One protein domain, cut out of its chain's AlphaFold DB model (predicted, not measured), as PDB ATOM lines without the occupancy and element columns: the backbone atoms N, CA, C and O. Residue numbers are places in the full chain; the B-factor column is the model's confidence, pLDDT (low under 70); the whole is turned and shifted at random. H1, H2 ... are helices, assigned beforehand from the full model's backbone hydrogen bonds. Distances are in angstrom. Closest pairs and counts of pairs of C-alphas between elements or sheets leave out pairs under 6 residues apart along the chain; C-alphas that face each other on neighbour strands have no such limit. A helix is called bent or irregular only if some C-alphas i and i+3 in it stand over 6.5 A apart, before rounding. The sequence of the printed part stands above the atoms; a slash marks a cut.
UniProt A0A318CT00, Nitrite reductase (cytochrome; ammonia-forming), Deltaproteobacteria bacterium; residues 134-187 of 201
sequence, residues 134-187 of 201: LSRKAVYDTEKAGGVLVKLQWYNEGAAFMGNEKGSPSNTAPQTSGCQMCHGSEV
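AT A GLANCE: This is residues 134 to 187 of the 201 residues of the protein "Nitrite reductase (cytochrome; ammonia-forming)" of Deltaproteobacteria bacterium (UniProt A0A318CT00). Two helices of similar length, H2 and H3, make a V: the last residues of H2 meet H3 near its beginning, and the short helix H1 sits in the mouth of the V, between the first part of H2 and the last part of H3. The link from H2 to H3 loops out beyond the point of the V, reaching farthest at Met 162, and the last residues, 184 to 187, trail away at the open end. The printed part has 54 residues with three named helices, in the order H1, H2, H3, and no named strand; the class is all helix. It is compact, with a radius of gyration of the C-alphas of 10.8 A, and spans 32 by 23 by 13 A.

IN THESE COORDINATES: H1 runs from Ser 135, with its C-alpha at (31.615, 14.392, -24.212), to Tyr 140. After residues 141 to 143, H2 takes residues 144 to 157 and measures 18.5 A from first to last C-alpha. It begins at C-alpha 144, (36.760, 4.832, -21.098). H3 takes residues 169 to 183, measures 18.4 A, and ends at C-alpha 183, (32.708, 19.125, -22.733). H2 and H3 are irregular: the C-alphas of residues 146 and 149 are 8.3 A apart in H2, and those of residues 171 and 174 are 7.3 A apart in H3.

HOW THE PARTS SIT: H1 touches H2, at residues 144 to 150 of H2 alone; the closest C-alphas are those of Tyr 140 and Val 150, 6.0 A apart. These two helices run the same way at a steep tilt of 61 degrees. H1 also touches H3, at residues 179 to 183 of H3 alone, with the C-alphas of Arg 136 and His 183 closest at 4.7 A. H1 and H3 run opposite ways at a shallow tilt of 14 degrees. H2 touches H3 with residues 153 to 157 alone, meeting residues 171 to 175 of H3; the closest C-alphas, those of Trp 154 and Asn 171, are 6.1 A apart. H2 and H3 run opposite ways at a steep tilt of 47 degrees. The helix packing is mostly crossed, but only just: of the 3 pairs that touch, 1 is at a shallow tilt. In H1 every O i to N i+4 pair is within hydrogen-bond range; in H2 it is 6 of 10 and in H3 6 of 11.

THE WHOLE: The two C-alphas farthest apart are those of Met 162 and Val 187, at 34.4 A, while those of Leu 134 and Val 187, the first and last printed, are 11.4 A apart. The printed part has no cut. The link from H1 to H2 is tight, with 3 residues, and that from H2 to H3 is long, with 11. The mean pLDDT of the printed part is 80.6, and residues 134 to 139 and 184 to 187 are under 70.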
ATOM      1  N   LEU A 134      28.138  11.607 -22.959       63.91
ATOM      2  CA  LEU A 134      28.496  12.967 -22.590       63.91
ATOM      3  C   LEU A 134      29.963  13.124 -22.949       63.91
ATOM      4  O   LEU A 134      30.811  12.387 -22.441       63.91
ATOM      5  N   SER A 135      30.252  14.060 -23.834       58.97
ATOM      6  CA  SER A 135      31.615  14.392 -24.212       58.97
ATOM      7  C   SER A 135      32.483  14.625 -22.970       58.97
ATOM      8  O   SER A 135      33.650  14.251 -22.951       58.97
ATOM      9  N   ARG A 136      31.857  15.066 -21.864       59.94
ATOM     10  CA  ARG A 136      32.384  15.015 -20.498       59.94
ATOM     11  C   ARG A 136      33.005  13.664 -20.143       59.94
ATOM     12  O   ARG A 136      34.199  13.579 -19.908       59.94
ATOM     13  N   LYS A 137      32.228  12.580 -20.133       65.00
ATOM     14  CA  LYS A 137      32.741  11.236 -19.831       65.00
ATOM     15  C   LYS A 137      33.844  10.823 -20.797       65.00
ATOM     16  O   LYS A 137      34.841  10.289 -20.351       65.00
ATOM     17  N   ALA A 138      33.736  11.119 -22.091       63.41
ATOM     18  CA  ALA A 138      34.840  10.836 -23.011       63.41
ATOM     19  C   ALA A 138      36.161  11.524 -22.601       63.41
ATOM     20  O   ALA A 138      37.221  10.958 -22.837       63.41
ATOM     21  N   VAL A 139      36.086  12.695 -21.960       69.81
ATOM     22  CA  VAL A 139      37.226  13.528 -21.553       69.81
ATOM     23  C   VAL A 139      37.740  13.247 -20.130       69.81
ATOM     24  O   VAL A 139      38.941  13.367 -19.923       69.81
ATOM     25  N   TYR A 140      36.894  12.889 -19.151       72.19
ATOM     26  CA  TYR A 140      37.320  12.666 -17.744       72.19
ATOM     27  C   TYR A 140      37.289  11.208 -17.286       72.19
ATOM     28  O   TYR A 140      37.778  10.913 -16.199       72.19
ATOM     29  N   ASP A 141      36.669  10.304 -18.044       76.56
ATOM     30  CA  ASP A 141      36.504   8.917 -17.615       76.56
ATOM     31  C   ASP A 141      37.809   8.137 -17.818       76.56
ATOM     32  O   ASP A 141      38.260   7.918 -18.944       76.56
ATOM     33  N   THR A 142      38.428   7.731 -16.709       76.56
ATOM     34  CA  THR A 142      39.675   6.956 -16.692       76.56
ATOM     35  C   THR A 142      39.495   5.520 -17.163       76.56
ATOM     36  O   THR A 142      40.482   4.877 -17.499       76.56
ATOM     37  N   GLU A 143      38.265   5.016 -17.218       76.56
ATOM     38  CA  GLU A 143      37.969   3.657 -17.673       76.56
ATOM     39  C   GLU A 143      37.660   3.631 -19.172       76.56
ATOM     40  O   GLU A 143      37.863   2.634 -19.873       76.56
ATOM     41  N   LYS A 144      37.190   4.757 -19.711       72.62
ATOM     42  CA  LYS A 144      36.760   4.832 -21.098       72.62
ATOM     43  C   LYS A 144      37.939   4.826 -22.064       72.62
ATOM     44  O   LYS A 144      38.899   5.574 -21.905       72.62
ATOM     45  N   ALA A 145      37.856   3.965 -23.083       71.25
ATOM     46  CA  ALA A 145      38.954   3.700 -24.019       71.25
ATOM     47  C   ALA A 145      40.293   3.411 -23.298       71.25
ATOM     48  O   ALA A 145      41.356   3.809 -23.772       71.25
ATOM     49  N   GLY A 146      40.237   2.765 -22.124       76.25
ATOM     50  CA  GLY A 146      41.407   2.463 -21.295       76.25
ATOM     51  C   GLY A 146      42.067   3.689 -20.656       76.25
ATOM     52  O   GLY A 146      43.256   3.643 -20.347       76.25
ATOM     53  N   GLY A 147      41.348   4.811 -20.536       81.19
ATOM     54  CA  GLY A 147      41.844   6.030 -19.896       81.19
ATOM     55  C   GLY A 147      42.946   6.742 -20.669       81.19
ATOM     56  O   GLY A 147      43.606   7.621 -20.118       81.19
ATOM     57  N   VAL A 148      43.175   6.383 -21.936       84.31
ATOM     58  CA  VAL A 148      44.298   6.898 -22.733       84.31
ATOM     59  C   VAL A 148      44.222   8.417 -22.889       84.31
ATOM     60  O   VAL A 148      45.246   9.088 -22.763       84.31
ATOM     61  N   LEU A 149      43.022   8.971 -23.094       83.12
ATOM     62  CA  LEU A 149      42.839  10.420 -23.215       83.12
ATOM     63  C   LEU A 149      43.100  11.140 -21.884       83.12
ATOM     64  O   LEU A 149      43.830  12.128 -21.855       83.12
ATOM     65  N   VAL A 150      42.586  10.604 -20.773       84.38
ATOM     66  CA  VAL A 150      42.839  11.160 -19.433       84.38
ATOM     67  C   VAL A 150      44.326  11.069 -19.084       84.38
ATOM     68  O   VAL A 150      44.898  12.007 -18.532       84.38
ATOM     69  N   LYS A 151      44.996   9.973 -19.457       87.50
ATOM     70  CA  LYS A 151      46.444   9.818 -19.297       87.50
ATOM     71  C   LYS A 151      47.206  10.849 -20.127       87.50
ATOM     72  O   LYS A 151      48.138  11.446 -19.603       87.50
ATOM     73  N   LEU A 152      46.824  11.089 -21.381       87.44
ATOM     74  CA  LEU A 152      47.454  12.121 -22.207       87.44
ATOM     75  C   LEU A 152      47.378  13.497 -21.525       87.44
ATOM     76  O   LEU A 152      48.407  14.141 -21.354       87.44
ATOM     77  N   GLN A 153      46.196  13.869 -21.037       87.44
ATOM     78  CA  GLN A 153      45.945  15.158 -20.390       87.44
ATOM     79  C   GLN A 153      46.677  15.322 -19.052       87.44
ATOM     80  O   GLN A 153      47.331  16.331 -18.822       87.44
ATOM     81  N   TRP A 154      46.584  14.343 -18.150       86.69
ATOM     82  CA  TRP A 154      47.091  14.494 -16.780       86.69
ATOM     83  C   TRP A 154      48.544  14.052 -16.646       86.69
ATOM     84  O   TRP A 154      49.311  14.670 -15.909       86.69
ATOM     85  N   TYR A 155      48.924  12.967 -17.328       88.56
ATOM     86  CA  TYR A 155      50.274  12.427 -17.240       88.56
ATOM     87  C   TYR A 155      51.228  13.210 -18.128       88.56
ATOM     88  O   TYR A 155      52.187  13.746 -17.588       88.56
ATOM     89  N   ASN A 156      50.951  13.316 -19.436       90.75
ATOM     90  CA  ASN A 156      51.861  13.948 -20.397       90.75
ATOM     91  C   ASN A 156      51.724  15.478 -20.404       90.75
ATOM     92  O   ASN A 156      52.674  16.175 -20.067       90.75
ATOM     93  N   GLU A 157      50.551  16.006 -20.757       90.19
ATOM     94  CA  GLU A 157      50.337  17.453 -20.924       90.19
ATOM     95  C   GLU A 157      50.377  18.192 -19.579       90.19
ATOM     96  O   GLU A 157      50.964  19.264 -19.471       90.19
ATOM     97  N   GLY A 158      49.818  17.586 -18.527       91.88
ATOM     98  CA  GLY A 158      49.862  18.084 -17.153       91.88
ATOM     99  C   GLY A 158      51.191  17.826 -16.439       91.88
ATOM    100  O   GLY A 158      51.306  18.123 -15.248       91.88
ATOM    101  N   ALA A 159      52.184  17.256 -17.130       92.56
ATOM    102  CA  ALA A 159      53.534  16.994 -16.631       92.56
ATOM    103  C   ALA A 159      53.609  16.164 -15.331       92.56
ATOM    104  O   ALA A 159      54.583  16.277 -14.582       92.56
ATOM    105  N   ALA A 160      52.632  15.293 -15.044       92.38
ATOM    106  CA  ALA A 160      52.727  14.423 -13.865       92.38
ATOM    107  C   ALA A 160      53.915  13.448 -13.965       92.38
ATOM    108  O   ALA A 160      54.485  13.072 -12.943       92.38
ATOM    109  N   PHE A 161      54.357  13.095 -15.181       90.44
ATOM    110  CA  PHE A 161      55.592  12.320 -15.384       90.44
ATOM    111  C   PHE A 161      56.857  13.040 -14.884       90.44
ATOM    112  O   PHE A 161      57.857  12.389 -14.600       90.44
ATOM    113  N   MET A 162      56.805  14.369 -14.753       91.69
ATOM    114  CA  MET A 162      57.884  15.210 -14.226       91.69
ATOM    115  C   MET A 162      57.717  15.507 -12.728       91.69
ATOM    116  O   MET A 162      58.418  16.360 -12.192       91.69
ATOM    117  N   GLY A 163      56.784  14.829 -12.051       92.06
ATOM    118  CA  GLY A 163      56.497  15.038 -10.631       92.06
ATOM    119  C   GLY A 163      55.526  16.182 -10.343       92.06
ATOM    120  O   GLY A 163      55.388  16.563  -9.183       92.06
ATOM    121  N   ASN A 164      54.841  16.730 -11.355       93.12
ATOM    122  CA  ASN A 164      53.768  17.689 -11.102       93.12
ATOM    123  C   ASN A 164      52.614  17.010 -10.346       93.12
ATOM    124  O   ASN A 164      52.161  15.927 -10.726       93.12
ATOM    125  N   GLU A 165      52.141  17.651  -9.279       91.62
ATOM    126  CA  GLU A 165      51.110  17.087  -8.416       91.62
ATOM    127  C   GLU A 165      49.788  16.934  -9.172       91.62
ATOM    128  O   GLU A 165      49.288  17.865  -9.811       91.62
ATOM    129  N   LYS A 166      49.199  15.738  -9.078       84.75
ATOM    130  CA  LYS A 166      47.925  15.431  -9.717       84.75
ATOM    131  C   LYS A 166      46.828  16.342  -9.153       84.75
ATOM    132  O   LYS A 166      46.555  16.299  -7.961       84.75
ATOM    133  N   GLY A 167      46.158  17.104 -10.015       82.06
ATOM    134  CA  GLY A 167      45.086  18.018  -9.603       82.06
ATOM    135  C   GLY A 167      45.543  19.439  -9.261       82.06
ATOM    136  O   GLY A 167      44.697  20.286  -8.983       82.06
ATOM    137  N   SER A 168      46.846  19.736  -9.333       89.38
ATOM    138  CA  SER A 168      47.333  21.113  -9.243       89.38
ATOM    139  C   SER A 168      46.798  21.969 -10.411       89.38
ATOM    140  O   SER A 168      46.452  21.432 -11.474       89.38
ATOM    141  N   PRO A 169      46.745  23.308 -10.281       87.81
ATOM    142  CA  PRO A 169      46.333  24.178 -11.384       87.81
ATOM    143  C   PRO A 169      47.174  23.987 -12.654       87.81
ATOM    144  O   PRO A 169      46.638  24.009 -13.756       87.81
ATOM    145  N   SER A 170      48.479  23.733 -12.517       87.19
ATOM    146  CA  SER A 170      49.361  23.453 -13.657       87.19
ATOM    147  C   SER A 170      49.107  22.071 -14.264       87.19
ATOM    148  O   SER A 170      49.207  21.915 -15.476       87.19
ATOM    149  N   ASN A 171      48.751  21.071 -13.450       90.56
ATOM    150  CA  ASN A 171      48.440  19.724 -13.929       90.56
ATOM    151  C   ASN A 171      47.084  19.649 -14.642       90.56
ATOM    152  O   ASN A 171      46.929  18.901 -15.603       90.56
ATOM    153  N   THR A 172      46.113  20.442 -14.190       87.88
ATOM    154  CA  THR A 172      44.760  20.485 -14.763       87.88
ATOM    155  C   THR A 172      44.618  21.480 -15.917       87.88
ATOM    156  O   THR A 172      43.653  21.376 -16.670       87.88
ATOM    157  N   ALA A 173      45.585  22.385 -16.116       87.06
ATOM    158  CA  ALA A 173      45.568  23.412 -17.162       87.06
ATOM    159  C   ALA A 173      45.226  22.903 -18.582       87.06
ATOM    160  O   ALA A 173      44.386  23.529 -19.232       87.06
ATOM    161  N   PRO A 174      45.789  21.785 -19.090       85.81
ATOM    162  CA  PRO A 174      45.461  21.291 -20.435       85.81
ATOM    163  C   PRO A 174      43.994  20.865 -20.555       85.81
ATOM    164  O   PRO A 174      43.336  21.056 -21.578       85.81
ATOM    165  N   GLN A 175      43.457  20.319 -19.467       80.44
ATOM    166  CA  GLN A 175      42.085  19.857 -19.405       80.44
ATOM    167  C   GLN A 175      41.099  21.023 -19.248       80.44
ATOM    168  O   GLN A 175      40.087  21.045 -19.954       80.44
ATOM    169  N   THR A 176      41.393  21.982 -18.363       79.69
ATOM    170  CA  THR A 176      40.544  23.151 -18.075       79.69
ATOM    171  C   THR A 176      40.488  24.121 -19.249       79.69
ATOM    172  O   THR A 176      39.403  24.529 -19.650       79.69
ATOM    173  N   SER A 177      41.631  24.440 -19.860       82.94
ATOM    174  CA  SER A 177      41.697  25.360 -21.006       82.94
ATOM    175  C   SER A 177      41.298  24.725 -22.344       82.94
ATOM    176  O   SER A 177      40.946  25.441 -23.280       82.94
ATOM    177  N   GLY A 178      41.328  23.393 -22.442       81.62
ATOM    178  CA  GLY A 178      40.978  22.655 -23.653       81.62
ATOM    179  C   GLY A 178      39.588  22.032 -23.576       81.62
ATOM    180  O   GLY A 178      38.563  22.661 -23.843       81.62
ATOM    181  N   CYS A 179      39.549  20.743 -23.247       77.50
ATOM    182  CA  CYS A 179      38.346  19.931 -23.387       77.50
ATOM    183  C   CYS A 179      37.194  20.350 -22.447       77.50
ATOM    184  O   CYS A 179      36.032  20.229 -22.841       77.50
ATOM    185  N   GLN A 180      37.468  20.871 -21.240       77.44
ATOM    186  CA  GLN A 180      36.426  21.323 -20.296       77.44
ATOM    187  C   GLN A 180      35.575  22.465 -20.831       77.44
ATOM    188  O   GLN A 180      34.381  22.502 -20.540       77.44
ATOM    189  N   MET A 181      36.129  23.328 -21.679       75.88
ATOM    190  CA  MET A 181      35.391  24.467 -22.227       75.88
ATOM    191  C   MET A 181      34.181  24.043 -23.066       75.88
ATOM    192  O   MET A 181      33.140  24.694 -23.025       75.88
ATOM    193  N   CYS A 182      34.283  22.916 -23.777       74.62
ATOM    194  CA  CYS A 182      33.210  22.417 -24.645       74.62
ATOM    195  C   CYS A 182      32.502  21.176 -24.085       74.62
ATOM    196  O   CYS A 182      31.384  20.853 -24.487       74.62
ATOM    197  N   HIS A 183      33.158  20.438 -23.191       75.62
ATOM    198  CA  HIS A 183      32.708  19.125 -22.733       75.62
ATOM    199  C   HIS A 183      32.558  19.039 -21.210       75.62
ATOM    200  O   HIS A 183      32.182  17.994 -20.701       75.62
ATOM    201  N   GLY A 184      32.849  20.103 -20.463       66.12
ATOM    202  CA  GLY A 184      32.823  20.136 -18.997       66.12
ATOM    203  C   GLY A 184      31.528  20.661 -18.377       66.12
ATOM    204  O   GLY A 184      31.480  20.808 -17.163       66.12
ATOM    205  N   SER A 185      30.484  20.953 -19.159       68.56
ATOM    206  CA  SER A 185      29.261  21.541 -18.605       68.56
ATOM    207  C   SER A 185      28.535  20.565 -17.673       68.56
ATOM    208  O   SER A 185      27.995  19.534 -18.086       68.56
ATOM    209  N   GLU A 186      28.514  20.899 -16.385       67.56
ATOM    210  CA  GLU A 186      27.682  20.223 -15.396       67.56
ATOM    211  C   GLU A 186      26.306  20.882 -15.345       67.56
ATOM    212  O   GLU A 186      26.163  22.072 -15.069       67.56
ATOM    213  N   VAL A 187      25.266  20.100 -15.627       68.88
ATOM    214  CA  VAL A 187      23.885  20.570 -15.519       68.88
ATOM    215  C   VAL A 187      23.364  20.202 -14.139       68.88
ATOM    216  O   VAL A 187      23.056  19.039 -13.882       68.88
TER     217      VAL A 187